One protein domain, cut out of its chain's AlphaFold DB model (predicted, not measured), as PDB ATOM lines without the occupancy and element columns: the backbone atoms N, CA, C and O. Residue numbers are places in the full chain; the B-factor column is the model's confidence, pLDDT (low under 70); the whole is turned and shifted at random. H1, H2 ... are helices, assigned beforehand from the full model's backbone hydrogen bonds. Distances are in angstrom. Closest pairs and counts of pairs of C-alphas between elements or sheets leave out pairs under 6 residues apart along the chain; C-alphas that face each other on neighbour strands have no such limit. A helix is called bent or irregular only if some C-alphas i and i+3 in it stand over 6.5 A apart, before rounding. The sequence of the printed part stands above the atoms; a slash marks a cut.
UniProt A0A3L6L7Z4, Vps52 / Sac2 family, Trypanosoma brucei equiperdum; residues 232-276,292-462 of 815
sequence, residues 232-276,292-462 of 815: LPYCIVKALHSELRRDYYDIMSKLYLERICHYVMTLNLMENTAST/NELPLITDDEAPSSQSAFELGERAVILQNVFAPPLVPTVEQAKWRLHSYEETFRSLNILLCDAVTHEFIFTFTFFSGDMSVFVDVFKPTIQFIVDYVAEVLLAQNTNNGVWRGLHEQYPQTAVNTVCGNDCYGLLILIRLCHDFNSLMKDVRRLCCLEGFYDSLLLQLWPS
ATOM      1  N   LEU A 232      26.055  -9.394  22.350       85.12
ATOM      2  CA  LEU A 232      24.633  -9.257  22.670       85.12
ATOM      3  C   LEU A 232      24.310  -9.400  24.177       85.12
ATOM      4  O   LEU A 232      23.599  -8.536  24.695       85.12
ATOM      5  N   PRO A 233      24.834 -10.398  24.928       86.44
ATOM      6  CA  PRO A 233      24.566 -10.509  26.366       86.44
ATOM      7  C   PRO A 233      25.036  -9.286  27.161       86.44
ATOM      8  O   PRO A 233      24.327  -8.816  28.048       86.44
ATOM      9  N   TYR A 234      26.203  -8.742  26.814       87.81
ATOM     10  CA  TYR A 234      26.739  -7.529  27.426       87.81
ATOM     11  C   TYR A 234      25.859  -6.312  27.123       87.81
ATOM     12  O   TYR A 234      25.489  -5.588  28.045       87.81
ATOM     13  N   CYS A 235      25.458  -6.120  25.862       88.88
ATOM     14  CA  CYS A 235      24.580  -5.018  25.462       88.88
ATOM     15  C   CYS A 235      23.245  -5.044  26.219       88.88
ATOM     16  O   CYS A 235      22.794  -4.002  26.694       88.88
ATOM     17  N   ILE A 236      22.640  -6.227  26.386       91.81
ATOM     18  CA  ILE A 236      21.384  -6.383  27.132       91.81
ATOM     19  C   ILE A 236      21.578  -6.018  28.606       91.81
ATOM     20  O   ILE A 236      20.810  -5.223  29.136       91.81
ATOM     21  N   VAL A 237      22.596  -6.562  29.281       92.31
ATOM     22  CA  VAL A 237      22.810  -6.274  30.712       92.31
ATOM     23  C   VAL A 237      23.180  -4.804  30.933       92.31
ATOM     24  O   VAL A 237      22.670  -4.187  31.866       92.31
ATOM     25  N   LYS A 238      23.971  -4.198  30.037       91.25
ATOM     26  CA  LYS A 238      24.258  -2.757  30.058       91.25
ATOM     27  C   LYS A 238      22.985  -1.918  29.894       91.25
ATOM     28  O   LYS A 238      22.813  -0.933  30.610       91.25
ATOM     29  N   ALA A 239      22.078  -2.320  29.000       93.06
ATOM     30  CA  ALA A 239      20.776  -1.673  28.846       93.06
ATOM     31  C   ALA A 239      19.932  -1.803  30.126       93.06
ATOM     32  O   ALA A 239      19.449  -0.792  30.632       93.06
ATOM     33  N   LEU A 240      19.845  -3.000  30.718       93.81
ATOM     34  CA  LEU A 240      19.136  -3.232  31.984       93.81
ATOM     35  C   LEU A 240      19.689  -2.376  33.133       93.81
ATOM     36  O   LEU A 240      18.908  -1.808  33.894       93.81
ATOM     37  N   HIS A 241      21.014  -2.250  33.237       92.12
ATOM     38  CA  HIS A 241      21.670  -1.366  34.201       92.12
ATOM     39  C   HIS A 241      21.272   0.101  33.975       92.12
ATOM     40  O   HIS A 241      20.864   0.795  34.905       92.12
ATOM     41  N   SER A 242      21.323   0.576  32.725       92.81
ATOM     42  CA  SER A 242      20.921   1.948  32.393       92.81
ATOM     43  C   SER A 242      19.441   2.225  32.669       92.81
ATOM     44  O   SER A 242      19.109   3.295  33.172       92.81
ATOM     45  N   GLU A 243      18.563   1.255  32.409       94.88
ATOM     46  CA  GLU A 243      17.141   1.362  32.724       94.88
ATOM     47  C   GLU A 243      16.897   1.415  34.226       94.88
ATOM     48  O   GLU A 243      16.117   2.247  34.663       94.88
ATOM     49  N   LEU A 244      17.565   0.568  35.016       94.81
ATOM     50  CA  LEU A 244      17.424   0.570  36.473       94.81
ATOM     51  C   LEU A 244      17.797   1.935  37.070       94.81
ATOM     52  O   LEU A 244      17.066   2.459  37.911       94.81
ATOM     53  N   ARG A 245      18.916   2.516  36.617       94.19
ATOM     54  CA  ARG A 245      19.352   3.854  37.041       94.19
ATOM     55  C   ARG A 245      18.324   4.916  36.664       94.19
ATOM     56  O   ARG A 245      17.960   5.731  37.505       94.19
ATOM     57  N   ARG A 246      17.808   4.863  35.431       94.06
ATOM     58  CA  ARG A 246      16.773   5.785  34.949       94.06
ATOM     59  C   ARG A 246      15.464   5.656  35.733       94.06
ATOM     60  O   ARG A 246      14.919   6.677  36.125       94.06
ATOM     61  N   ASP A 247      15.003   4.436  36.015       94.44
ATOM     62  CA  ASP A 247      13.771   4.176  36.775       94.44
ATOM     63  C   ASP A 247      13.838   4.822  38.176       94.44
ATOM     64  O   ASP A 247      12.850   5.364  38.667       94.44
ATOM     65  N   TYR A 248      15.013   4.790  38.812       95.75
ATOM     66  CA  TYR A 248      15.257   5.447  40.097       95.75
ATOM     67  C   TYR A 248      15.350   6.973  39.967       95.75
ATOM     68  O   TYR A 248      14.645   7.706  40.667       95.75
ATOM     69  N   TYR A 249      16.186   7.444  39.038       94.81
ATOM     70  CA  TYR A 249      16.388   8.861  38.748       94.81
ATOM     71  C   TYR A 249      15.071   9.581  38.430       94.81
ATOM     72  O   TYR A 249      14.797  10.632  39.010       94.81
ATOM     73  N   ASP A 250      14.223   9.010  37.570       94.94
ATOM     74  CA  ASP A 250      12.971   9.625  37.114       94.94
ATOM     75  C   ASP A 250      11.975   9.866  38.259       94.94
ATOM     76  O   ASP A 250      11.138  10.767  38.164       94.94
ATOM     77  N   ILE A 251      12.043   9.062  39.328       94.94
ATOM     78  CA  ILE A 251      11.202   9.211  40.521       94.94
ATOM     79  C   ILE A 251      11.839  10.207  41.489       94.94
ATOM     80  O   ILE A 251      11.184  11.163  41.906       94.94
ATOM     81  N   MET A 252      13.109   9.998  41.842       95.56
ATOM     82  CA  MET A 252      13.771  10.776  42.889       95.56
ATOM     83  C   MET A 252      14.031  12.224  42.476       95.56
ATOM     84  O   MET A 252      13.799  13.124  43.280       95.56
ATOM     85  N   SER A 253      14.431  12.468  41.223       96.38
ATOM     86  CA  SER A 253      14.664  13.830  40.716       96.38
ATOM     87  C   SER A 253      13.404  14.694  40.787       96.38
ATOM     88  O   SER A 253      13.449  15.821  41.278       96.38
ATOM     89  N   LYS A 254      12.256  14.142  40.372       94.44
ATOM     90  CA  LYS A 254      10.952  14.813  40.458       94.44
ATOM     91  C   LYS A 254      10.538  15.038  41.901       94.44
ATOM     92  O   LYS A 254      10.099  16.127  42.246       94.44
ATOM     93  N   LEU A 255      10.708  14.028  42.751       93.81
ATOM     94  CA  LEU A 255      10.298  14.096  44.145       93.81
ATOM     95  C   LEU A 255      11.085  15.152  44.930       93.81
ATOM     96  O   LEU A 255      10.479  15.922  45.676       93.81
ATOM     97  N   TYR A 256      12.411  15.208  44.772       95.12
ATOM     98  CA  TYR A 256      13.226  16.239  45.417       95.12
ATOM     99  C   TYR A 256      12.888  17.630  44.889       95.12
ATOM    100  O   TYR A 256      12.663  18.531  45.697       95.12
ATOM    101  N   LEU A 257      12.764  17.784  43.567       94.31
ATOM    102  CA  LEU A 257      12.414  19.060  42.954       94.31
ATOM    103  C   LEU A 257      11.053  19.563  43.448       94.31
ATOM    104  O   LEU A 257      10.958  20.698  43.903       94.31
ATOM    105  N   GLU A 258      10.013  18.725  43.420       92.00
ATOM    106  CA  GLU A 258       8.669  19.086  43.887       92.00
ATOM    107  C   GLU A 258       8.665  19.472  45.370       92.00
ATOM    108  O   GLU A 258       8.070  20.484  45.743       92.00
ATOM    109  N   ARG A 259       9.348  18.697  46.227       92.06
ATOM    110  CA  ARG A 259       9.386  18.954  47.674       92.06
ATOM    111  C   ARG A 259      10.151  20.223  48.017       92.06
ATOM    112  O   ARG A 259       9.657  21.010  48.819       92.06
ATOM    113  N   ILE A 260      11.326  20.427  47.424       93.81
ATOM    114  CA  ILE A 260      12.133  21.629  47.654       93.81
ATOM    115  C   ILE A 260      11.427  22.859  47.089       93.81
ATOM    116  O   ILE A 260      11.320  23.862  47.788       93.81
ATOM    117  N   CYS A 261      10.861  22.772  45.884       92.00
ATOM    118  CA  CYS A 261      10.060  23.847  45.305       92.00
ATOM    119  C   CYS A 261       8.896  24.235  46.224       92.00
ATOM    120  O   CYS A 261       8.772  25.395  46.615       92.00
ATOM    121  N   HIS A 262       8.090  23.259  46.648       90.81
ATOM    122  CA  HIS A 262       6.976  23.506  47.557       90.81
ATOM    123  C   HIS A 262       7.438  24.110  48.889       90.81
ATOM    124  O   HIS A 262       6.799  25.026  49.408       90.81
ATOM    125  N   TYR A 263       8.558  23.626  49.429       93.56
ATOM    126  CA  TYR A 263       9.145  24.134  50.663       93.56
ATOM    127  C   TYR A 263       9.537  25.611  50.541       93.56
ATOM    128  O   TYR A 263       9.060  26.424  51.327       93.56
ATOM    129  N   VAL A 264      10.320  25.971  49.517       91.62
ATOM    130  CA  VAL A 264      10.745  27.358  49.260       91.62
ATOM    131  C   VAL A 264       9.536  28.270  49.069       91.62
ATOM    132  O   VAL A 264       9.442  29.313  49.710       91.62
ATOM    133  N   MET A 265       8.563  27.858  48.254       87.88
ATOM    134  CA  MET A 265       7.361  28.661  48.015       87.88
ATOM    135  C   MET A 265       6.518  28.840  49.283       87.88
ATOM    136  O   MET A 265       5.966  29.913  49.510       87.88
ATOM    137  N   THR A 266       6.451  27.825  50.146       89.06
ATOM    138  CA  THR A 266       5.740  27.932  51.426       89.06
ATOM    139  C   THR A 266       6.467  28.854  52.405       89.06
ATOM    140  O   THR A 266       5.807  29.586  53.140       89.06
ATOM    141  N   LEU A 267       7.803  28.849  52.411       89.38
ATOM    142  CA  LEU A 267       8.592  29.789  53.208       89.38
ATOM    143  C   LEU A 267       8.394  31.236  52.742       89.38
ATOM    144  O   LEU A 267       8.150  32.088  53.590       89.38
ATOM    145  N   ASN A 268       8.373  31.493  51.428       85.31
ATOM    146  CA  ASN A 268       8.132  32.833  50.868       85.31
ATOM    147  C   ASN A 268       6.809  33.453  51.359       85.31
ATOM    148  O   ASN A 268       6.733  34.653  51.599       85.31
ATOM    149  N   LEU A 269       5.758  32.642  51.560       83.06
ATOM    150  CA  LEU A 269       4.475  33.114  52.110       83.06
ATOM    151  C   LEU A 269       4.586  33.672  53.537       83.06
ATOM    152  O   LEU A 269       3.708  34.415  53.969       83.06
ATOM    153  N   MET A 270       5.622  33.275  54.273       84.56
ATOM    154  CA  MET A 270       5.877  33.692  55.651       84.56
ATOM    155  C   MET A 270       6.995  34.733  55.746       84.56
ATOM    156  O   MET A 270       7.395  35.089  56.854       84.56
ATOM    157  N   GLU A 271       7.527  35.212  54.620       84.81
ATOM    158  CA  GLU A 271       8.565  36.235  54.634       84.81
ATOM    159  C   GLU A 271       7.989  37.621  54.933       84.81
ATOM    160  O   GLU A 271       6.941  38.026  54.421       84.81
ATOM    161  N   ASN A 272       8.719  38.384  55.747       70.19
ATOM    162  CA  ASN A 272       8.447  39.796  55.983       70.19
ATOM    163  C   ASN A 272       8.679  40.595  54.692       70.19
ATOM    164  O   ASN A 272       9.814  40.933  54.356       70.19
ATOM    165  N   THR A 273       7.609  40.943  53.978       62.50
ATOM    166  CA  THR A 273       7.685  41.890  52.857       62.50
ATOM    167  C   THR A 273       7.362  43.298  53.357       62.50
ATOM    168  O   THR A 273       6.434  43.489  54.138       62.50
ATOM    169  N   ALA A 274       8.071  44.327  52.883       49.69
ATOM    170  CA  ALA A 274       7.800  45.723  53.272       49.69
ATOM    171  C   ALA A 274       6.318  46.138  53.067       49.69
ATOM    172  O   ALA A 274       5.797  47.007  53.765       49.69
ATOM    173  N   SER A 275       5.603  45.461  52.160       43.25
ATOM    174  CA  SER A 275       4.173  45.651  51.882       43.25
ATOM    175  C   SER A 275       3.206  44.987  52.882       43.25
ATOM    176  O   SER A 275       2.041  45.389  52.932       43.25
ATOM    177  N   THR A 276       3.626  43.994  53.681       43.72
ATOM    178  CA  THR A 276       2.734  43.293  54.636       43.72
ATOM    179  C   THR A 276       2.527  44.047  55.950       43.72
ATOM    180  O   THR A 276       1.541  43.793  56.636       43.72
ATOM    181  N   ASN A 292      14.633  46.316  55.414       64.19
ATOM    182  CA  ASN A 292      15.587  45.482  54.679       64.19
ATOM    183  C   ASN A 292      16.445  46.324  53.711       64.19
ATOM    184  O   ASN A 292      17.547  45.927  53.356       64.19
ATOM    185  N   GLU A 293      15.984  47.507  53.287       73.62
ATOM    186  CA  GLU A 293      16.820  48.428  52.508       73.62
ATOM    187  C   GLU A 293      17.598  49.355  53.437       73.62
ATOM    188  O   GLU A 293      17.031  50.245  54.071       73.62
ATOM    189  N   LEU A 294      18.914  49.156  53.491       83.50
ATOM    190  CA  LEU A 294      19.795  50.024  54.255       83.50
ATOM    191  C   LEU A 294      19.773  51.447  53.659       83.50
ATOM    192  O   LEU A 294      20.026  51.588  52.454       83.50
ATOM    193  N   PRO A 295      19.514  52.502  54.458       87.88
ATOM    194  CA  PRO A 295      19.638  53.876  53.981       87.88
ATOM    195  C   PRO A 295      21.083  54.184  53.566       87.88
ATOM    196  O   PRO A 295      22.021  53.437  53.877       87.88
ATOM    197  N   LEU A 296      21.292  55.280  52.834       90.19
ATOM    198  CA  LEU A 296      22.654  55.719  52.546       90.19
ATOM    199  C   LEU A 296      23.285  56.270  53.825       90.19
ATOM    200  O   LEU A 296      22.622  56.919  54.628       90.19
ATOM    201  N   ILE A 297      24.588  56.057  54.004       90.81
ATOM    202  CA  ILE A 297      25.345  56.554  55.172       90.81
ATOM    203  C   ILE A 297      25.198  58.082  55.359       90.81
ATOM    204  O   ILE A 297      25.317  58.597  56.473       90.81
ATOM    205  N   THR A 298      24.923  58.804  54.271       90.56
ATOM    206  CA  THR A 298      24.738  60.261  54.220       90.56
ATOM    207  C   THR A 298      23.306  60.731  54.469       90.56
ATOM    208  O   THR A 298      23.098  61.937  54.538       90.56
ATOM    209  N   ASP A 299      22.327  59.828  54.539       87.56
ATOM    210  CA  ASP A 299      20.923  60.201  54.732       87.56
ATOM    211  C   ASP A 299      20.667  60.620  56.191       87.56
ATOM    212  O   ASP A 299      21.297  60.108  57.121       87.56
ATOM    213  N   ASP A 300      19.730  61.548  56.398       74.81
ATOM    214  CA  ASP A 300      19.313  61.966  57.740       74.81
ATOM    215  C   ASP A 300      18.499  60.848  58.424       74.81
ATOM    216  O   ASP A 300      17.587  60.261  57.835       74.81
ATOM    217  N   GLU A 301      18.808  60.560  59.689       65.62
ATOM    218  CA  GLU A 301      18.142  59.502  60.457       65.62
ATOM    219  C   GLU A 301      16.715  59.941  60.843       65.62
ATOM    220  O   GLU A 301      16.506  60.985  61.471       65.62
ATOM    221  N   ALA A 302      15.702  59.148  60.476       57.34
ATOM    222  CA  ALA A 302      14.353  59.337  61.004       57.34
ATOM    223  C   ALA A 302      14.365  59.100  62.528       57.34
ATOM    224  O   ALA A 302      15.158  58.293  63.006       57.34
ATOM    225  N   PRO A 303      13.492  59.749  63.319       50.19
ATOM    226  CA  PRO A 303      13.468  59.590  64.772       50.19
ATOM    227  C   PRO A 303      12.901  58.215  65.190       50.19
ATOM    228  O   PRO A 303      11.813  58.129  65.757       50.19
ATOM    229  N   SER A 304      13.622  57.127  64.908       52.12
ATOM    230  CA  SER A 304      13.404  55.784  65.454       52.12
ATOM    231  C   SER A 304      14.387  55.496  66.590       52.12
ATOM    232  O   SER A 304      15.468  56.069  66.663       52.12
ATOM    233  N   SER A 305      14.007  54.613  67.516       48.34
ATOM    234  CA  SER A 305      14.797  54.273  68.711       48.34
ATOM    235  C   SER A 305      15.990  53.339  68.456       48.34
ATOM    236  O   SER A 305      16.739  53.075  69.388       48.34
ATOM    237  N   GLN A 306      16.146  52.815  67.238       59.03
ATOM    238  CA  GLN A 306      17.252  51.947  66.819       59.03
ATOM    239  C   GLN A 306      17.898  52.533  65.566       59.03
ATOM    240  O   GLN A 306      17.173  53.003  64.681       59.03
ATOM    241  N   SER A 307      19.233  52.504  65.506       67.69
ATOM    242  CA  SER A 307      19.952  52.965  64.321       67.69
ATOM    243  C   SER A 307      19.801  51.953  63.193       67.69
ATOM    244  O   SER A 307      20.018  50.759  63.389       67.69
ATOM    245  N   ALA A 308      19.448  52.422  61.995       77.31
ATOM    246  CA  ALA A 308      19.203  51.559  60.836       77.31
ATOM    247  C   ALA A 308      20.439  50.738  60.401       77.31
ATOM    248  O   ALA A 308      20.301  49.760  59.671       77.31
ATOM    249  N   PHE A 309      21.635  51.136  60.847       87.62
ATOM    250  CA  PHE A 309      22.917  50.491  60.551       87.62
ATOM    251  C   PHE A 309      23.352  49.455  61.599       87.62
ATOM    252  O   PHE A 309      24.394  48.818  61.447       87.62
ATOM    253  N   GLU A 310      22.590  49.274  62.676       85.44
ATOM    254  CA  GLU A 310      22.835  48.174  63.604       85.44
ATOM    255  C   GLU A 310      22.352  46.850  63.007       85.44
ATOM    256  O   GLU A 310      21.304  46.769  62.369       85.44
ATOM    257  N   LEU A 311      23.106  45.774  63.252       85.12
ATOM    258  CA  LEU A 311      22.754  44.446  62.743       85.12
ATOM    259  C   LEU A 311      21.459  43.903  63.385       85.12
ATOM    260  O   LEU A 311      20.748  43.105  62.775       85.12
ATOM    261  N   GLY A 312      21.145  44.346  64.609       84.00
ATOM    262  CA  GLY A 312      19.922  43.993  65.330       84.00
ATOM    263  C   GLY A 312      19.691  42.482  65.424       84.00
ATOM    264  O   GLY A 312      20.621  41.696  65.613       84.00
ATOM    265  N   GLU A 313      18.440  42.063  65.232       79.81
ATOM    266  CA  GLU A 313      18.021  40.652  65.264       79.81
ATOM    267  C   GLU A 313      18.690  39.787  64.176       79.81
ATOM    268  O   GLU A 313      18.768  38.566  64.318       79.81
ATOM    269  N   ARG A 314      19.245  40.385  63.107       86.69
ATOM    270  CA  ARG A 314      19.960  39.638  62.050       86.69
ATOM    271  C   ARG A 314      21.218  38.961  62.588       86.69
ATOM    272  O   ARG A 314      21.611  37.909  62.086       86.69
ATOM    273  N   ALA A 315      21.813  39.511  63.649       86.81
ATOM    274  CA  ALA A 315      22.971  38.922  64.320       86.81
ATOM    275  C   ALA A 315      22.686  37.503  64.852       86.81
ATOM    276  O   ALA A 315      23.585  36.663  64.899       86.81
ATOM    277  N   VAL A 316      21.428  37.205  65.203       88.88
ATOM    278  CA  VAL A 316      21.006  35.899  65.741       88.88
ATOM    279  C   VAL A 316      21.172  34.779  64.709       88.88
ATOM    280  O   VAL A 316      21.441  33.634  65.081       88.88
ATOM    281  N   ILE A 317      21.066  35.096  63.414       90.50
ATOM    282  CA  ILE A 317      21.240  34.128  62.319       90.50
ATOM    283  C   ILE A 317      22.676  33.604  62.291       90.50
ATOM    284  O   ILE A 317      22.884  32.403  62.124       90.50
ATOM    285  N   LEU A 318      23.652  34.481  62.534       88.56
ATOM    286  CA  LEU A 318      25.075  34.136  62.556       88.56
ATOM    287  C   LEU A 318      25.437  33.220  63.733       88.56
ATOM    288  O   LEU A 318      26.361  32.421  63.635       88.56
ATOM    289  N   GLN A 319      24.688  33.291  64.835       87.44
ATOM    290  CA  GLN A 319      24.864  32.393  65.983       87.44
ATOM    291  C   GLN A 319      24.191  31.030  65.766       87.44
ATOM    292  O   GLN A 319      24.584  30.037  66.372       87.44
ATOM    293  N   ASN A 320      23.179  30.972  64.896       89.69
ATOM    294  CA  ASN A 320      22.305  29.814  64.706       89.69
ATOM    295  C   ASN A 320      22.324  29.277  63.267       89.69
ATOM    296  O   ASN A 320      21.319  28.744  62.790       89.69
ATOM    297  N   VAL A 321      23.463  29.386  62.572       91.62
ATOM    298  CA  VAL A 321      23.616  28.991  61.159       91.62
ATOM    299  C   VAL A 321      23.095  27.569  60.911       91.62
ATOM    300  O   VAL A 321      22.218  27.355  60.070       91.62
ATOM    301  N   PHE A 322      23.537  26.609  61.726       94.06
ATOM    302  CA  PHE A 322      23.182  25.190  61.600       94.06
ATOM    303  C   PHE A 322      21.970  24.763  62.440       94.06
ATOM    304  O   PHE A 322      21.803  23.576  62.723       94.06
ATOM    305  N   ALA A 323      21.113  25.699  62.862       94.00
ATOM    306  CA  ALA A 323      19.869  25.339  63.537       94.00
ATOM    307  C   ALA A 323      18.991  24.431  62.645       94.00
ATOM    308  O   ALA A 323      19.092  24.493  61.414       94.00
ATOM    309  N   PRO A 324      18.091  23.614  63.223       95.62
ATOM    310  CA  PRO A 324      17.192  22.776  62.437       95.62
ATOM    311  C   PRO A 324      16.402  23.574  61.380       95.62
ATOM    312  O   PRO A 324      16.159  24.779  61.559       95.62
ATOM    313  N   PRO A 325      15.998  22.931  60.269       95.94
ATOM    314  CA  PRO A 325      15.146  23.571  59.280       95.94
ATOM    315  C   PRO A 325      13.805  23.981  59.899       95.94
ATOM    316  O   PRO A 325      13.262  23.298  60.772       95.94
ATOM    317  N   LEU A 326      13.274  25.108  59.431       95.25
ATOM    318  CA  LEU A 326      11.938  25.575  59.764       95.25
ATOM    319  C   LEU A 326      10.916  24.506  59.371       95.25
ATOM    320  O   LEU A 326      11.020  23.859  58.331       95.25
ATOM    321  N   VAL A 327       9.897  24.323  60.205       94.81
ATOM    322  CA  VAL A 327       8.782  23.425  59.892       94.81
ATOM    323  C   VAL A 327       7.596  24.304  59.505       94.81
ATOM    324  O   VAL A 327       6.966  24.863  60.407       94.81
ATOM    325  N   PRO A 328       7.256  24.443  58.206       91.88
ATOM    326  CA  PRO A 328       6.324  25.475  57.757       91.88
ATOM    327  C   PRO A 328       4.966  25.404  58.454       91.88
ATOM    328  O   PRO A 328       4.447  26.417  58.898       91.88
ATOM    329  N   THR A 329       4.424  24.203  58.659       90.62
ATOM    330  CA  THR A 329       3.148  24.015  59.368       90.62
ATOM    331  C   THR A 329       3.193  24.501  60.821       90.62
ATOM    332  O   THR A 329       2.199  25.015  61.331       90.62
ATOM    333  N   VAL A 330       4.334  24.348  61.498       92.44
ATOM    334  CA  VAL A 330       4.515  24.784  62.891       92.44
ATOM    335  C   VAL A 330       4.682  26.299  62.956       92.44
ATOM    336  O   VAL A 330       4.054  26.942  63.792       92.44
ATOM    337  N   GLU A 331       5.492  26.876  62.072       90.69
ATOM    338  CA  GLU A 331       5.732  28.322  62.057       90.69
ATOM    339  C   GLU A 331       4.488  29.109  61.607       90.69
ATOM    340  O   GLU A 331       4.155  30.123  62.223       90.69
ATOM    341  N   GLN A 332       3.703  28.579  60.659       86.94
ATOM    342  CA  GLN A 332       2.383  29.122  60.302       86.94
ATOM    343  C   GLN A 332       1.422  29.123  61.495       86.94
ATOM    344  O   GLN A 332       0.738  30.115  61.733       86.94
ATOM    345  N   ALA A 333       1.388  28.041  62.283       88.56
ATOM    346  CA  ALA A 333       0.547  27.970  63.478       88.56
ATOM    347  C   ALA A 333       0.969  28.982  64.561       88.56
ATOM    348  O   ALA A 333       0.129  29.439  65.338       88.56
ATOM    349  N   LYS A 334       2.259  29.342  64.602       87.69
ATOM    350  CA  LYS A 334       2.806  30.380  65.488       87.69
ATOM    351  C   LYS A 334       2.599  31.803  64.965       87.69
ATOM    352  O   LYS A 334       2.847  32.737  65.722       87.69
ATOM    353  N   TRP A 335       2.166  31.978  63.714       81.62
ATOM    354  CA  TRP A 335       2.059  33.283  63.046       81.62
ATOM    355  C   TRP A 335       3.370  34.078  63.054       81.62
ATOM    356  O   TRP A 335       3.364  35.307  63.143       81.62
ATOM    357  N   ARG A 336       4.507  33.377  62.993       82.94
ATOM    358  CA  ARG A 336       5.822  34.012  62.964       82.94
ATOM    359  C   ARG A 336       6.187  34.349  61.524       82.94
ATOM    360  O   ARG A 336       6.108  33.496  60.645       82.94
ATOM    361  N   LEU A 337       6.591  35.595  61.309       85.56
ATOM    362  CA  LEU A 337       7.184  36.019  60.050       85.56
ATOM    363  C   LEU A 337       8.700  35.839  60.112       85.56
ATOM    364  O   LEU A 337       9.314  36.032  61.166       85.56
ATOM    365  N   HIS A 338       9.280  35.471  58.978       86.88
ATOM    366  CA  HIS A 338      10.694  35.155  58.839       86.88
ATOM    367  C   HIS A 338      11.392  36.161  57.927       86.88
ATOM    368  O   HIS A 338      10.778  36.773  57.049       86.88
ATOM    369  N   SER A 339      12.689  36.346  58.148       88.00
ATOM    370  CA  SER A 339      13.542  37.065  57.207       88.00
ATOM    371  C   SER A 339      13.987  36.116  56.089       88.00
ATOM    372  O   SER A 339      14.006  34.894  56.277       88.00
ATOM    373  N   TYR A 340      14.346  36.655  54.924       89.56
ATOM    374  CA  TYR A 340      14.747  35.825  53.782       89.56
ATOM    375  C   TYR A 340      16.092  35.112  54.021       89.56
ATOM    376  O   TYR A 340      16.400  34.087  53.421       89.56
ATOM    377  N   GLU A 341      16.915  35.621  54.936       92.25
ATOM    378  CA  GLU A 341      18.145  34.963  55.367       92.25
ATOM    379  C   GLU A 341      17.837  33.748  56.248       92.25
ATOM    380  O   GLU A 341      18.504  32.722  56.127       92.25
ATOM    381  N   GLU A 342      16.807  33.817  57.104       92.19
ATOM    382  CA  GLU A 342      16.370  32.676  57.919       92.19
ATOM    383  C   GLU A 342      15.748  31.579  57.042       92.19
ATOM    384  O   GLU A 342      16.024  30.391  57.256       92.19
ATOM    385  N   THR A 343      14.962  31.953  56.022       92.69
ATOM    386  CA  THR A 343      14.398  31.004  55.048       92.69
ATOM    387  C   THR A 343      15.491  30.384  54.174       92.69
ATOM    388  O   THR A 343      15.518  29.160  54.020       92.69
ATOM    389  N   PHE A 344      16.461  31.172  53.695       94.88
ATOM    390  CA  PHE A 344      17.613  30.675  52.937       94.88
ATOM    391  C   PHE A 344      18.508  29.745  53.763       94.88
ATOM    392  O   PHE A 344      18.887  28.664  53.301       94.88
ATOM    393  N   ARG A 345      18.813  30.114  55.012       96.19
ATOM    394  CA  ARG A 345      19.525  29.256  55.970       96.19
ATOM    395  C   ARG A 345      18.793  27.929  56.149       96.19
ATOM    396  O   ARG A 345      19.395  26.857  56.096       96.19
ATOM    397  N   SER A 346      17.475  27.999  56.323       96.94
ATOM    398  CA  SER A 346      16.644  26.817  56.486       96.94
ATOM    399  C   SER A 346      16.593  25.925  55.243       96.94
ATOM    400  O   SER A 346      16.517  24.706  55.395       96.94
ATOM    401  N   LEU A 347      16.588  26.503  54.042       96.81
ATOM    402  CA  LEU A 347      16.664  25.761  52.786       96.81
ATOM    403  C   LEU A 347      17.994  25.011  52.684       96.81
ATOM    404  O   LEU A 347      18.004  23.830  52.348       96.81
ATOM    405  N   ASN A 348      19.104  25.678  53.007       97.31
ATOM    406  CA  ASN A 348      20.432  25.091  52.889       97.31
ATOM    407  C   ASN A 348      20.648  23.915  53.843       97.31
ATOM    408  O   ASN A 348      21.102  22.868  53.393       97.31
ATOM    409  N   ILE A 349      20.262  24.024  55.121       97.25
ATOM    410  CA  ILE A 349      20.401  22.882  56.043       97.25
ATOM    411  C   ILE A 349      19.556  21.680  55.586       97.25
ATOM    412  O   ILE A 349      20.038  20.547  55.602       97.25
ATOM    413  N   LEU A 350      18.337  21.925  55.088       96.81
ATOM    414  CA  LEU A 350      17.472  20.882  54.532       96.81
ATOM    415  C   LEU A 350      18.090  20.235  53.281       96.81
ATOM    416  O   LEU A 350      18.041  19.014  53.133       96.81
ATOM    417  N   LEU A 351      18.676  21.043  52.392       97.25
ATOM    418  CA  LEU A 351      19.365  20.567  51.196       97.25
ATOM    419  C   LEU A 351      20.582  19.716  51.565       97.25
ATOM    420  O   LEU A 351      20.714  18.611  51.043       97.25
ATOM    421  N   CYS A 352      21.432  20.184  52.485       96.81
ATOM    422  CA  CYS A 352      22.582  19.430  52.979       96.81
ATOM    423  C   CYS A 352      22.148  18.056  53.506       96.81
ATOM    424  O   CYS A 352      22.756  17.043  53.157       96.81
ATOM    425  N   ASP A 353      21.085  17.997  54.316       95.38
ATOM    426  CA  ASP A 353      20.537  16.749  54.865       95.38
ATOM    427  C   ASP A 353      20.019  15.808  53.778       95.38
ATOM    428  O   ASP A 353      20.382  14.627  53.761       95.38
ATOM    429  N   ALA A 354      19.231  16.327  52.834       94.81
ATOM    430  CA  ALA A 354      18.707  15.554  51.713       94.81
ATOM    431  C   ALA A 354      19.831  14.977  50.841       94.81
ATOM    432  O   ALA A 354      19.822  13.786  50.526       94.81
ATOM    433  N   VAL A 355      20.816  15.807  50.499       95.81
ATOM    434  CA  VAL A 355      21.973  15.442  49.680       95.81
ATOM    435  C   VAL A 355      22.845  14.404  50.377       95.81
ATOM    436  O   VAL A 355      23.229  13.415  49.760       95.81
ATOM    437  N   THR A 356      23.110  14.581  51.672       95.19
ATOM    438  CA  THR A 356      23.915  13.631  52.457       95.19
ATOM    439  C   THR A 356      23.246  12.262  52.507       95.19
ATOM    440  O   THR A 356      23.893  11.243  52.261       95.19
ATOM    441  N   HIS A 357      21.943  12.232  52.795       93.56
ATOM    442  CA  HIS A 357      21.183  10.988  52.851       93.56
ATOM    443  C   HIS A 357      21.191  10.262  51.502       93.56
ATOM    444  O   HIS A 357      21.481   9.067  51.429       93.56
ATOM    445  N   GLU A 358      20.883  10.988  50.433       94.94
ATOM    446  CA  GLU A 358      20.811  10.423  49.092       94.94
ATOM    447  C   GLU A 358      22.177   9.939  48.609       94.94
ATOM    448  O   GLU A 358      22.258   8.828  48.102       94.94
ATOM    449  N   PHE A 359      23.253  10.700  48.839       94.12
ATOM    450  CA  PHE A 359      24.612  10.292  48.478       94.12
ATOM    451  C   PHE A 359      24.986   8.952  49.122       94.12
ATOM    452  O   PHE A 359      25.430   8.029  48.435       94.12
ATOM    453  N   ILE A 360      24.764   8.811  50.434       91.94
ATOM    454  CA  ILE A 360      25.060   7.571  51.170       91.94
ATOM    455  C   ILE A 360      24.232   6.409  50.612       91.94
ATOM    456  O   ILE A 360      24.748   5.297  50.426       91.94
ATOM    457  N   PHE A 361      22.950   6.655  50.331       94.94
ATOM    458  CA  PHE A 361      22.066   5.643  49.770       94.94
ATOM    459  C   PHE A 361      22.517   5.208  48.372       94.94
ATOM    460  O   PHE A 361      22.727   4.013  48.155       94.94
ATOM    461  N   THR A 362      22.702   6.141  47.435       94.00
ATOM    462  CA  THR A 362      23.076   5.833  46.049       94.00
ATOM    463  C   THR A 362      24.442   5.175  45.978       94.00
ATOM    464  O   THR A 362      24.597   4.195  45.252       94.00
ATOM    465  N   PHE A 363      25.404   5.632  46.787       91.88
ATOM    466  CA  PHE A 363      26.724   5.014  46.884       91.88
ATOM    467  C   PHE A 363      26.623   3.549  47.324       91.88
ATOM    468  O   PHE A 363      27.253   2.667  46.743       91.88
ATOM    469  N   THR A 364      25.770   3.262  48.311       91.75
ATOM    470  CA  THR A 364      25.562   1.897  48.810       91.75
ATOM    471  C   THR A 364      24.785   1.025  47.817       91.75
ATOM    472  O   THR A 364      25.106  -0.152  47.641       91.75
ATOM    473  N   PHE A 365      23.730   1.564  47.204       94.75
ATOM    474  CA  PHE A 365      22.800   0.800  46.376       94.75
ATOM    475  C   PHE A 365      23.337   0.541  44.962       94.75
ATOM    476  O   PHE A 365      23.242  -0.592  44.498       94.75
ATOM    477  N   PHE A 366      23.958   1.541  44.327       92.94
ATOM    478  CA  PHE A 366      24.513   1.481  42.966       92.94
ATOM    479  C   PHE A 366      26.032   1.251  42.946       92.94
ATOM    480  O   PHE A 366      26.727   1.709  42.045       92.94
ATOM    481  N   SER A 367      26.564   0.565  43.962       87.31
ATOM    482  CA  SER A 367      27.967   0.121  44.002       87.31
ATOM    483  C   SER A 367      29.002   1.238  43.769       87.31
ATOM    484  O   SER A 367      30.043   0.998  43.161       87.31
ATOM    485  N   GLY A 368      28.724   2.451  44.254       85.25
ATOM    486  CA  GLY A 368      29.602   3.615  44.112       85.25
ATOM    487  C   GLY A 368      29.451   4.424  42.817       85.25
ATOM    488  O   GLY A 368      30.247   5.335  42.602       85.25
ATOM    489  N   ASP A 369      28.455   4.152  41.961       86.50
ATOM    490  CA  ASP A 369      28.190   4.973  40.766       86.50
ATOM    491  C   ASP A 369      27.679   6.376  41.152       86.50
ATOM    492  O   ASP A 369      26.500   6.582  41.457       86.50
ATOM    493  N   MET A 370      28.580   7.361  41.114       87.62
ATOM    494  CA  MET A 370      28.288   8.758  41.454       87.62
ATOM    495  C   MET A 370      27.339   9.438  40.457       87.62
ATOM    496  O   MET A 370      26.687  10.417  40.817       87.62
ATOM    497  N   SER A 371      27.223   8.932  39.221       90.44
ATOM    498  CA  SER A 371      26.402   9.579  38.184       90.44
ATOM    499  C   SER A 371      24.916   9.601  38.542       90.44
ATOM    500  O   SER A 371      24.243  10.597  38.293       90.44
ATOM    501  N   VAL A 372      24.423   8.557  39.219       92.31
ATOM    502  CA  VAL A 372      23.015   8.464  39.635       92.31
ATOM    503  C   VAL A 372      22.646   9.593  40.591       92.31
ATOM    504  O   VAL A 372      21.619  10.240  40.413       92.31
ATOM    505  N   PHE A 373      23.496   9.852  41.586       93.94
ATOM    506  CA  PHE A 373      23.299  10.938  42.543       93.94
ATOM    507  C   PHE A 373      23.281  12.306  41.847       93.94
ATOM    508  O   PHE A 373      22.385  13.119  42.092       93.94
ATOM    509  N   VAL A 374      24.261  12.546  40.966       92.56
ATOM    510  CA  VAL A 374      24.394  13.819  40.244       92.56
ATOM    511  C   VAL A 374      23.152  14.081  39.402       92.56
ATOM    512  O   VAL A 374      22.586  15.172  39.474       92.56
ATOM    513  N   ASP A 375      22.690  13.076  38.657       93.56
ATOM    514  CA  ASP A 375      21.485  13.195  37.846       93.56
ATOM    515  C   ASP A 375      20.267  13.500  38.732       93.56
ATOM    516  O   ASP A 375      19.530  14.442  38.441       93.56
ATOM    517  N   VAL A 376      20.089  12.796  39.861       95.25
ATOM    518  CA  VAL A 376      18.955  12.999  40.785       95.25
ATOM    519  C   VAL A 376      18.839  14.447  41.272       95.25
ATOM    520  O   VAL A 376      17.737  15.002  41.247       95.25
ATOM    521  N   PHE A 377      19.937  15.084  41.688       94.88
ATOM    522  CA  PHE A 377      19.875  16.445  42.239       94.88
ATOM    523  C   PHE A 377      20.002  17.563  41.223       94.88
ATOM    524  O   PHE A 377      19.561  18.673  41.523       94.88
ATOM    525  N   LYS A 378      20.555  17.306  40.035       93.69
ATOM    526  CA  LYS A 378      20.798  18.345  39.031       93.69
ATOM    527  C   LYS A 378      19.584  19.263  38.786       93.69
ATOM    528  O   LYS A 378      19.779  20.476  38.824       93.69
ATOM    529  N   PRO A 379      18.340  18.763  38.619       94.44
ATOM    530  CA  PRO A 379      17.172  19.636  38.456       94.44
ATOM    531  C   PRO A 379      16.864  20.493  39.691       94.44
ATOM    532  O   PRO A 379      16.491  21.654  39.557       94.44
ATOM    533  N   THR A 380      17.033  19.933  40.892       95.19
ATOM    534  CA  THR A 380      16.769  20.630  42.162       95.19
ATOM    535  C   THR A 380      17.795  21.734  42.405       95.19
ATOM    536  O   THR A 380      17.431  22.846  42.772       95.19
ATOM    537  N   ILE A 381      19.073  21.445  42.155       95.00
ATOM    538  CA  ILE A 381      20.167  22.412  42.265       95.00
ATOM    539  C   ILE A 381      19.973  23.557  41.271       95.00
ATOM    540  O   ILE A 381      20.032  24.718  41.667       95.00
ATOM    541  N   GLN A 382      19.663  23.236  40.011       93.00
ATOM    542  CA  GLN A 382      19.394  24.243  38.986       93.00
ATOM    543  C   GLN A 382      18.226  25.154  39.385       93.00
ATOM    544  O   GLN A 382      18.347  26.372  39.297       93.00
ATOM    545  N   PHE A 383      17.138  24.580  39.912       92.81
ATOM    546  CA  PHE A 383      16.007  25.349  40.432       92.81
ATOM    547  C   PHE A 383      16.416  26.340  41.533       92.81
ATOM    548  O   PHE A 383      15.968  27.482  41.500       92.81
ATOM    549  N   ILE A 384      17.251  25.936  42.498       93.88
ATOM    550  CA  ILE A 384      17.676  26.832  43.588       93.88
ATOM    551  C   ILE A 384      18.545  27.971  43.044       93.88
ATOM    552  O   ILE A 384      18.349  29.120  43.436       93.88
ATOM    553  N   VAL A 385      19.469  27.676  42.125       93.50
ATOM    554  CA  VAL A 385      20.315  28.694  41.477       93.50
ATOM    555  C   VAL A 385      19.463  29.694  40.692       93.50
ATOM    556  O   VAL A 385      19.640  30.903  40.836       93.50
ATOM    557  N   ASP A 386      18.501  29.210  39.905       90.25
ATOM    558  CA  ASP A 386      17.584  30.073  39.156       90.25
ATOM    559  C   ASP A 386      16.670  30.879  40.092       90.25
ATOM    560  O   ASP A 386      16.405  32.051  39.833       90.25
ATOM    561  N   TYR A 387      16.233  30.296  41.215       88.75
ATOM    562  CA  TYR A 387      15.459  30.998  42.239       88.75
ATOM    563  C   TYR A 387      16.259  32.154  42.857       88.75
ATOM    564  O   TYR A 387      15.753  33.271  42.937       88.75
ATOM    565  N   VAL A 388      17.515  31.932  43.255       90.94
ATOM    566  CA  VAL A 388      18.354  33.006  43.811       90.94
ATOM    567  C   VAL A 388      18.535  34.131  42.785       90.94
ATOM    568  O   VAL A 388      18.331  35.296  43.123       90.94
ATOM    569  N   ALA A 389      18.828  33.796  41.526       89.12
ATOM    570  CA  ALA A 389      19.015  34.782  40.463       89.12
ATOM    571  C   ALA A 389      17.736  35.573  40.128       89.12
ATOM    572  O   ALA A 389      17.739  36.803  40.169       89.12
ATOM    573  N   GLU A 390      16.642  34.887  39.788       85.56
ATOM    574  CA  GLU A 390      15.412  35.525  39.296       85.56
ATOM    575  C   GLU A 390      14.586  36.163  40.417       85.56
ATOM    576  O   GLU A 390      13.939  37.186  40.198       85.56
ATOM    577  N   VAL A 391      14.572  35.554  41.606       82.12
ATOM    578  CA  VAL A 391      13.589  35.858  42.656       82.12
ATOM    579  C   VAL A 391      14.188  36.740  43.741       82.12
ATOM    580  O   VAL A 391      13.653  37.813  44.009       82.12
ATOM    581  N   LEU A 392      15.314  36.323  44.331       86.50
ATOM    582  CA  LEU A 392      15.973  37.097  45.390       86.50
ATOM    583  C   LEU A 392      16.736  38.298  44.821       86.50
ATOM    584  O   LEU A 392      16.643  39.407  45.349       86.50
ATOM    585  N   LEU A 393      17.479  38.091  43.730       88.25
ATOM    586  CA  LEU A 393      18.305  39.133  43.113       88.25
ATOM    587  C   LEU A 393      17.585  39.917  42.007       88.25
ATOM    588  O   LEU A 393      18.154  40.878  41.489       88.25
ATOM    589  N   ALA A 394      16.353  39.530  41.649       83.75
ATOM    590  CA  ALA A 394      15.547  40.155  40.596       83.75
ATOM    591  C   ALA A 394      16.287  40.300  39.246       83.75
ATOM    592  O   ALA A 394      16.061  41.249  38.488       83.75
ATOM    593  N   GLN A 395      17.192  39.366  38.933       81.31
ATOM    594  CA  GLN A 395      17.932  39.362  37.677       81.31
ATOM    595  C   GLN A 395      17.031  38.857  36.549       81.31
ATOM    596  O   GLN A 395      16.332  37.854  36.680       81.31
ATOM    597  N   ASN A 396      17.058  39.542  35.406       68.75
ATOM    598  CA  ASN A 396      16.295  39.119  34.238       68.75
ATOM    599  C   ASN A 396      17.031  37.974  33.529       68.75
ATOM    600  O   ASN A 396      17.898  38.216  32.687       68.75
ATOM    601  N   THR A 397      16.715  36.732  33.892       65.50
ATOM    602  CA  THR A 397      17.208  35.549  33.183       65.50
ATOM    603  C   THR A 397      16.171  35.097  32.148       65.50
ATOM    604  O   THR A 397      14.962  35.288  32.294       65.50
ATOM    605  N   ASN A 398      16.634  34.455  31.075       62.09
ATOM    606  CA  ASN A 398      15.745  33.892  30.054       62.09
ATOM    607  C   ASN A 398      15.105  32.554  30.486       62.09
ATOM    608  O   ASN A 398      14.396  31.947  29.683       62.09
ATOM    609  N   ASN A 399      15.362  32.080  31.713       65.44
ATOM    610  CA  ASN A 399      14.974  30.742  32.165       65.44
ATOM    611  C   ASN A 399      13.492  30.689  32.577       65.44
ATOM    612  O   ASN A 399      12.848  29.653  32.417       65.44
ATOM    613  N   GLY A 400      12.916  31.821  33.006       65.25
ATOM    614  CA  GLY A 400      11.476  31.975  33.237       65.25
ATOM    615  C   GLY A 400      10.934  31.102  34.370       65.25
ATOM    616  O   GLY A 400       9.727  30.836  34.405       65.25
ATOM    617  N   VAL A 401      11.806  30.660  35.282       68.62
ATOM    618  CA  VAL A 401      11.475  29.773  36.402       68.62
ATOM    619  C   VAL A 401      10.432  30.435  37.294       68.62
ATOM    620  O   VAL A 401       9.422  29.816  37.639       68.62
ATOM    621  N   TRP A 402      10.593  31.729  37.570       69.00
ATOM    622  CA  TRP A 402       9.637  32.491  38.362       69.00
ATOM    623  C   TRP A 402       8.263  32.608  37.700       69.00
ATOM    624  O   TRP A 402       7.243  32.488  38.375       69.00
ATOM    625  N   ARG A 403       8.206  32.784  36.372       70.31
ATOM    626  CA  ARG A 403       6.929  32.882  35.642       70.31
ATOM    627  C   ARG A 403       6.114  31.597  35.794       70.31
ATOM    628  O   ARG A 403       4.931  31.665  36.110       70.31
ATOM    629  N   GLY A 404       6.758  30.442  35.619       73.06
ATOM    630  CA  GLY A 404       6.108  29.142  35.804       73.06
ATOM    631  C   GLY A 404       5.697  28.879  37.257       73.06
ATOM    632  O   GLY A 404       4.629  28.323  37.508       73.06
ATOM    633  N   LEU A 405       6.506  29.318  38.225       71.00
ATOM    634  CA  LEU A 405       6.196  29.191  39.653       71.00
ATOM    635  C   LEU A 405       5.035  30.077  40.083       71.00
ATOM    636  O   LEU A 405       4.165  29.606  40.805       71.00
ATOM    637  N   HIS A 406       4.989  31.327  39.630       69.75
ATOM    638  CA  HIS A 406       3.921  32.262  39.966       69.75
ATOM    639  C   HIS A 406       2.557  31.771  39.455       69.75
ATOM    640  O   HIS A 406       1.537  31.961  40.114       69.75
ATOM    641  N   GLU A 407       2.513  31.105  38.297       76.62
ATOM    642  CA  GLU A 407       1.290  30.454  37.812       76.62
ATOM    643  C   GLU A 407       0.828  29.317  38.739       76.62
ATOM    644  O   GLU A 407      -0.367  29.174  38.996       76.62
ATOM    645  N   GLN A 408       1.767  28.528  39.273       79.31
ATOM    646  CA  GLN A 408       1.472  27.420  40.190       79.31
ATOM    647  C   GLN A 408       1.180  27.885  41.626       79.31
ATOM    648  O   GLN A 408       0.393  27.254  42.332       79.31
ATOM    649  N   TYR A 409       1.778  28.998  42.046       75.56
ATOM    650  CA  TYR A 409       1.709  29.555  43.392       75.56
ATOM    651  C   TYR A 409       1.322  31.045  43.353       75.56
ATOM    652  O   TYR A 409       2.099  31.907  43.747       75.56
ATOM    653  N   PRO A 410       0.090  31.393  42.947       68.56
ATOM    654  CA  PRO A 410      -0.313  32.790  42.740       68.56
ATOM    655  C   PRO A 410      -0.382  33.628  44.026       68.56
ATOM    656  O   PRO A 410      -0.543  34.842  43.963       68.56
ATOM    657  N   GLN A 411      -0.315  32.988  45.196       64.94
ATOM    658  CA  GLN A 411      -0.383  33.650  46.500       64.94
ATOM    659  C   GLN A 411       1.001  34.003  47.067       64.94
ATOM    660  O   GLN A 411       1.069  34.683  48.087       64.94
ATOM    661  N   THR A 412       2.102  33.543  46.456       63.44
ATOM    662  CA  THR A 412       3.450  33.813  46.975       63.44
ATOM    663  C   THR A 412       3.842  35.259  46.714       63.44
ATOM    664  O   THR A 412       4.082  35.646  45.570       63.44
ATOM    665  N   ALA A 413       3.937  36.056  47.779       63.38
ATOM    666  CA  ALA A 413       4.615  37.341  47.726       63.38
ATOM    667  C   ALA A 413       6.124  37.089  47.670       63.38
ATOM    668  O   ALA A 413       6.667  36.344  48.480       63.38
ATOM    669  N   VAL A 414       6.790  37.678  46.685       64.75
ATOM    670  CA  VAL A 414       8.225  37.504  46.473       64.75
ATOM    671  C   VAL A 414       8.966  38.671  47.089       64.75
ATOM    672  O   VAL A 414       8.655  39.830  46.808       64.75
ATOM    673  N   ASN A 415       9.949  38.361  47.926       67.88
ATOM    674  CA  ASN A 415      10.810  39.365  48.510       67.88
ATOM    675  C   ASN A 415      11.907  39.774  47.518       67.88
ATOM    676  O   ASN A 415      12.953  39.141  47.422       67.88
ATOM    677  N   THR A 416      11.667  40.862  46.788       72.62
ATOM    678  CA  THR A 416      12.636  41.434  45.839       72.62
ATOM    679  C   THR A 416      13.636  42.384  46.501       72.62
ATOM    680  O   THR A 416      14.406  43.042  45.806       72.62
ATOM    681  N   VAL A 417      13.598  42.530  47.830       77.00
ATOM    682  CA  VAL A 417      14.421  43.519  48.541       77.00
ATOM    683  C   VAL A 417      15.874  43.060  48.665       77.00
ATOM    684  O   VAL A 417      16.777  43.891  48.729       77.00
ATOM    685  N   CYS A 418      16.119  41.746  48.625       85.31
ATOM    686  CA  CYS A 418      17.451  41.170  48.807       85.31
ATOM    687  C   CYS A 418      18.496  41.761  47.846       85.31
ATOM    688  O   CYS A 418      19.613  42.031  48.275       85.31
ATOM    689  N   GLY A 419      18.153  42.025  46.580       84.69
ATOM    690  CA  GLY A 419      19.081  42.633  45.614       84.69
ATOM    691  C   GLY A 419      19.616  44.022  46.010       84.69
ATOM    692  O   GLY A 419      20.664  44.428  45.511       84.69
ATOM    693  N   ASN A 420      18.940  44.726  46.924       85.56
ATOM    694  CA  ASN A 420      19.324  46.051  47.416       85.56
ATOM    695  C   ASN A 420      19.837  46.046  48.870       85.56
ATOM    696  O   ASN A 420      20.268  47.091  49.361       85.56
ATOM    697  N   ASP A 421      19.802  44.907  49.565       89.12
ATOM    698  CA  ASP A 421      20.162  44.796  50.983       89.12
ATOM    699  C   ASP A 421      21.627  44.375  51.153       89.12
ATOM    700  O   ASP A 421      21.993  43.202  51.031       89.12
ATOM    701  N   CYS A 422      22.478  45.351  51.472       91.19
ATOM    702  CA  CYS A 422      23.920  45.152  51.615       91.19
ATOM    703  C   CYS A 422      24.283  44.110  52.688       91.19
ATOM    704  O   CYS A 422      25.126  43.243  52.451       91.19
ATOM    705  N   TYR A 423      23.637  44.159  53.856       92.19
ATOM    706  CA  TYR A 423      23.919  43.207  54.932       92.19
ATOM    707  C   TYR A 423      23.390  41.824  54.601       92.19
ATOM    708  O   TYR A 423      24.068  40.836  54.864       92.19
ATOM    709  N   GLY A 424      22.209  41.735  54.002       91.62
ATOM    710  CA  GLY A 424      21.603  40.439  53.736       91.62
ATOM    711  C   GLY A 424      22.319  39.681  52.652       91.62
ATOM    712  O   GLY A 424      22.553  38.491  52.815       91.62
ATOM    713  N   LEU A 425      22.771  40.369  51.603       93.62
ATOM    714  CA  LEU A 425      23.654  39.768  50.607       93.62
ATOM    715  C   LEU A 425      24.931  39.228  51.256       93.62
ATOM    716  O   LEU A 425      25.323  38.097  50.973       93.62
ATOM    717  N   LEU A 426      25.544  39.984  52.172       93.50
ATOM    718  CA  LEU A 426      26.740  39.526  52.877       93.50
ATOM    719  C   LEU A 426      26.454  38.345  53.821       93.50
ATOM    720  O   LEU A 426      27.267  37.427  53.901       93.50
ATOM    721  N   ILE A 427      25.292  38.316  54.483       93.81
ATOM    722  CA  ILE A 427      24.842  37.173  55.294       93.81
ATOM    723  C   ILE A 427      24.616  35.944  54.406       93.81
ATOM    724  O   ILE A 427      25.058  34.858  54.763       93.81
ATOM    725  N   LEU A 428      23.986  36.078  53.236       94.69
ATOM    726  CA  LEU A 428      23.809  34.962  52.298       94.69
ATOM    727  C   LEU A 428      25.159  34.422  51.805       94.69
ATOM    728  O   LEU A 428      25.360  33.209  51.801       94.69
ATOM    729  N   ILE A 429      26.103  35.308  51.459       94.06
ATOM    730  CA  ILE A 429      27.486  34.937  51.107       94.06
ATOM    731  C   ILE A 429      28.132  34.163  52.260       94.06
ATOM    732  O   ILE A 429      28.698  33.089  52.049       94.06
ATOM    733  N   ARG A 430      28.008  34.673  53.491       92.50
ATOM    734  CA  ARG A 430      28.517  34.025  54.701       92.50
ATOM    735  C   ARG A 430      27.931  32.624  54.888       92.50
ATOM    736  O   ARG A 430      28.685  31.678  55.105       92.50
ATOM    737  N   LEU A 431      26.612  32.486  54.749       94.44
ATOM    738  CA  LEU A 431      25.906  31.210  54.853       94.44
ATOM    739  C   LEU A 431      26.379  30.214  53.788       94.44
ATOM    740  O   LEU A 431      26.598  29.054  54.122       94.44
ATOM    741  N   CYS A 432      26.586  30.640  52.535       94.38
ATOM    742  CA  CYS A 432      27.135  29.769  51.488       94.38
ATOM    743  C   CYS A 432      28.487  29.170  51.898       94.38
ATOM    744  O   CYS A 432      28.678  27.961  51.773       94.38
ATOM    745  N   HIS A 433      29.398  29.982  52.441       90.69
ATOM    746  CA  HIS A 433      30.683  29.483  52.938       90.69
ATOM    747  C   HIS A 433      30.518  28.518  54.122       90.69
ATOM    748  O   HIS A 433      31.161  27.470  54.142       90.69
ATOM    749  N   ASP A 434      29.633  28.822  55.076       91.56
ATOM    750  CA  ASP A 434      29.395  27.957  56.240       91.56
ATOM    751  C   ASP A 434      28.793  26.604  55.871       91.56
ATOM    752  O   ASP A 434      29.219  25.570  56.388       91.56
ATOM    753  N   PHE A 435      27.822  26.574  54.958       94.25
ATOM    754  CA  PHE A 435      27.250  25.313  54.495       94.25
ATOM    755  C   PHE A 435      28.214  24.528  53.603       94.25
ATOM    756  O   PHE A 435      28.243  23.298  53.694       94.25
ATOM    757  N   ASN A 436      29.047  25.203  52.802       91.62
ATOM    758  CA  ASN A 436      30.096  24.525  52.047       91.62
ATOM    759  C   ASN A 436      31.124  23.876  52.989       91.62
ATOM    760  O   ASN A 436      31.421  22.689  52.853       91.62
ATOM    761  N   SER A 437      31.584  24.603  54.016       88.38
ATOM    762  CA  SER A 437      32.472  24.056  55.055       88.38
ATOM    763  C   SER A 437      31.803  22.923  55.840       88.38
ATOM    764  O   SER A 437      32.419  21.885  56.054       88.38
ATOM    765  N   LEU A 438      30.515  23.029  56.190       90.25
ATOM    766  CA  LEU A 438      29.779  21.922  56.813       90.25
ATOM    767  C   LEU A 438      29.829  20.652  55.948       90.25
ATOM    768  O   LEU A 438      30.075  19.557  56.458       90.25
ATOM    769  N   MET A 439      29.580  20.781  54.645       92.06
ATOM    770  CA  MET A 439      29.585  19.645  53.724       92.06
ATOM    771  C   MET A 439      30.990  19.062  53.547       92.06
ATOM    772  O   MET A 439      31.163  17.849  53.688       92.06
ATOM    773  N   LYS A 440      31.991  19.913  53.310       87.12
ATOM    774  CA  LYS A 440      33.380  19.517  53.054       87.12
ATOM    775  C   LYS A 440      34.083  18.996  54.309       87.12
ATOM    776  O   LYS A 440      34.628  17.897  54.296       87.12
ATOM    777  N   ASP A 441      33.999  19.725  55.416       84.50
ATOM    778  CA  ASP A 441      34.819  19.486  56.607       84.50
ATOM    779  C   ASP A 441      34.145  18.542  57.606       84.50
ATOM    780  O   ASP A 441      34.788  17.645  58.154       84.50
ATOM    781  N   VAL A 442      32.838  18.710  57.838       88.50
ATOM    782  CA  VAL A 442      32.106  17.899  58.827       88.50
ATOM    783  C   VAL A 442      31.557  16.630  58.189       88.50
ATOM    784  O   VAL A 442      31.730  15.536  58.729       88.50
ATOM    785  N   ARG A 443      30.888  16.752  57.035       90.06
ATOM    786  CA  ARG A 443      30.256  15.604  56.358       90.06
ATOM    787  C   ARG A 443      31.190  14.873  55.399       90.06
ATOM    788  O   ARG A 443      30.899  13.727  55.065       90.06
ATOM    789  N   ARG A 444      32.314  15.489  55.012       88.50
ATOM    790  CA  ARG A 444      33.324  14.927  54.096       88.50
ATOM    791  C   ARG A 444      32.752  14.612  52.709       88.50
ATOM    792  O   ARG A 444      33.037  13.562  52.137       88.50
ATOM    793  N   LEU A 445      31.921  15.521  52.194       88.44
ATOM    794  CA  LEU A 445      31.244  15.430  50.899       88.44
ATOM    795  C   LEU A 445      31.446  16.713  50.079       88.44
ATOM    796  O   LEU A 445      30.913  17.761  50.428       88.44
ATOM    797  N   CYS A 446      32.104  16.600  48.924       86.12
ATOM    798  CA  CYS A 446      32.370  17.717  47.999       86.12
ATOM    799  C   CYS A 446      31.265  17.933  46.943       86.12
ATOM    800  O   CYS A 446      31.389  18.725  46.018       86.12
ATOM    801  N   CYS A 447      30.145  17.218  47.052       86.56
ATOM    802  CA  CYS A 447      29.103  17.194  46.019       86.56
ATOM    803  C   CYS A 447      28.325  18.511  45.812       86.56
ATOM    804  O   CYS A 447      27.575  18.612  44.842       86.56
ATOM    805  N   LEU A 448      28.484  19.496  46.703       92.44
ATOM    806  CA  LEU A 448      27.822  20.804  46.629       92.44
ATOM    807  C   LEU A 448      28.785  21.973  46.370       92.44
ATOM    808  O   LEU A 448      28.321  23.107  46.317       92.44
ATOM    809  N   GLU A 449      30.081  21.726  46.157       89.69
ATOM    810  CA  GLU A 449      31.072  22.796  45.937       89.69
ATOM    811  C   GLU A 449      30.679  23.672  44.736       89.69
ATOM    812  O   GLU A 449      30.368  24.850  44.901       89.69
ATOM    813  N   GLY A 450      30.495  23.065  43.556       90.56
ATOM    814  CA  GLY A 450      30.074  23.801  42.356       90.56
ATOM    815  C   GLY A 450      28.696  24.476  42.466       90.56
ATOM    816  O   GLY A 450      28.416  25.439  41.747       90.56
ATOM    817  N   PHE A 451      27.825  24.009  43.369       94.25
ATOM    818  CA  PHE A 451      26.560  24.684  43.670       94.25
ATOM    819  C   PHE A 451      26.798  25.978  44.453       94.25
ATOM    820  O   PHE A 451      26.294  27.027  44.048       94.25
ATOM    821  N   TYR A 452      27.588  25.928  45.528       94.69
ATOM    822  CA  TYR A 452      27.919  27.117  46.310       94.69
ATOM    823  C   TYR A 452      28.740  28.124  45.503       94.69
ATOM    824  O   TYR A 452      28.452  29.316  45.584       94.69
ATOM    825  N   ASP A 453      29.654  27.668  44.643       91.88
ATOM    826  CA  ASP A 453      30.384  28.539  43.714       91.88
ATOM    827  C   ASP A 453      29.433  29.278  42.770       91.88
ATOM    828  O   ASP A 453      29.553  30.488  42.570       91.88
ATOM    829  N   SER A 454      28.431  28.573  42.235       93.12
ATOM    830  CA  SER A 454      27.413  29.172  41.365       93.12
ATOM    831  C   SER A 454      26.602  30.249  42.090       93.12
ATOM    832  O   SER A 454      26.333  31.304  41.514       93.12
ATOM    833  N   LEU A 455      26.253  30.025  43.362       94.62
ATOM    834  CA  LEU A 455      25.571  31.031  44.181       94.62
ATOM    835  C   LEU A 455      26.478  32.227  44.491       94.62
ATOM    836  O   LEU A 455      26.063  33.377  44.351       94.62
ATOM    837  N   LEU A 456      27.730  31.984  44.882       93.25
ATOM    838  CA  LEU A 456      28.697  33.036  45.202       93.25
ATOM    839  C   LEU A 456      29.018  33.913  43.985       93.25
ATOM    840  O   LEU A 456      29.156  35.129  44.134       93.25
ATOM    841  N   LEU A 457      29.075  33.331  42.781       92.00
ATOM    842  CA  LEU A 457      29.231  34.064  41.520       92.00
ATOM    843  C   LEU A 457      28.081  35.044  41.248       92.00
ATOM    844  O   LEU A 457      28.301  36.049  40.573       92.00
ATOM    845  N   GLN A 458      26.885  34.787  41.780       91.19
ATOM    846  CA  GLN A 458      25.721  35.670  41.646       91.19
ATOM    847  C   GLN A 458      25.627  36.693  42.786       91.19
ATOM    848  O   GLN A 458      25.339  37.863  42.538       91.19
ATOM    849  N   LEU A 459      25.891  36.271  44.026       93.94
ATOM    850  CA  LEU A 459      25.719  37.103  45.220       93.94
ATOM    851  C   LEU A 459      26.788  38.201  45.346       93.94
ATOM    852  O   LEU A 459      26.462  39.333  45.703       93.94
ATOM    853  N   TRP A 460      28.054  37.897  45.033       92.75
ATOM    854  CA  TRP A 460      29.158  38.860  45.170       92.75
ATOM    855  C   TRP A 460      28.991  40.121  44.307       92.75
ATOM    856  O   TRP A 460      29.138  41.217  44.854       92.75
ATOM    857  N   PRO A 461      28.664  40.026  43.001       91.56
ATOM    858  CA  PRO A 461      28.418  41.209  42.174       91.56
ATOM    859  C   PRO A 461      27.279  42.090  42.704       91.56
ATOM    860  O   PRO A 461      27.412  43.314  42.731       91.56
ATOM    861  N   SER A 462      26.185  41.484  43.175       92.94
ATOM    862  CA  SER A 462      25.070  42.218  43.787       92.94
ATOM    863  C   SER A 462      25.497  42.913  45.082       92.94
ATOM    864  O   SER A 462      25.214  44.097  45.267       92.94
TER     865      SER A 462
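This is residues 232 to 276 and 292 to 462 of the 815 residues of the protein "Vps52 / Sac2 family" of Trypanosoma brucei equiperdum (UniProt A0A3L6L7Z4). Look first for an up-and-down bundle of five helices, each running against the one before it: H4 and H5 in the middle, long H1 on one side, the hairpin of H7 and H8 on the other. Residues 232 to 240 of H1 stick out at one end and residues 298 to 307 at the other; short H2, H3 and H6 sit round the bundle. The printed part has 216 residues with eight named helices, H1 to H8 in order, and no named strand: all helix. It is compact, with a radius of gyration of the C-alphas of 19.8 A, and spans 81 by 39 by 36 A.

Start at H1, residues 232 to 268: its residues 245 to 261 touch the hub, H5, residues 370 to 392, the closest C-alphas, of Ser 253 and Val 376, being 4.4 A apart. H5 is irregular, with C-alphas 376 and 379 7.3 A apart and a kink of 41 degrees near residue 377. H4, residues 340 to 365, forms a hairpin with H5 at a shallow tilt of 10 degrees, closest at C-alphas Phe 359 and Phe 373, 6.1 A. H7, residues 422 to 442, forms another with H8, residues 449 to 462, closest at C-alphas Cys 432 and Tyr 452, 5.9 A. H5 touches H8, closest at C-alphas Val 385 and Leu 455, 6.4 A. H6, residues 401 to 408, touches H5 about perpendicular at 84 degrees, closest at C-alphas Glu 390 and Trp 402, 6.6 A. H3, residues 328 to 334, only just touches H1, with 3 pairs of C-alphas within 8 A, the closest Leu 267 and Pro 328, 6.7 A. H2, residues 312 to 319, is close to but not clearly touching H4, closest at C-alphas Ile 317 and Glu 342, 6.7 A. Every O i to N i+4 pair is within hydrogen-bond range in H3, H4, H6 and H7, against 31 of 33 in H1, 17 of 19 in H5, 7 of 10 in H8 and 0 of 4 in H2, where 5 of 5 O i to N i+3 pairs are.

Find C-alpha 232 at (24.633, -9.257, 22.670); from there H1 runs 53.3 A to C-alpha 268. H4 is 36.7 A long, H5 31.1 A and H7 29.4 A; H8 ends at C-alpha 462, (25.070, 42.218, 43.787).

The C-alphas of Leu 232 and Pro 303, the two farthest apart, are 81.5 A apart; without the stretches that stand free the body spans 60 by 39 by 36 A. Residues 277 to 291 are not printed, and C-alphas 276 and 292 lie 13.0 A apart across the cut. Of the links printed whole, H6 to H7 is long. Look for pLDDT under 70 in 26 residues, among them 301 to 307 and 396 to 402.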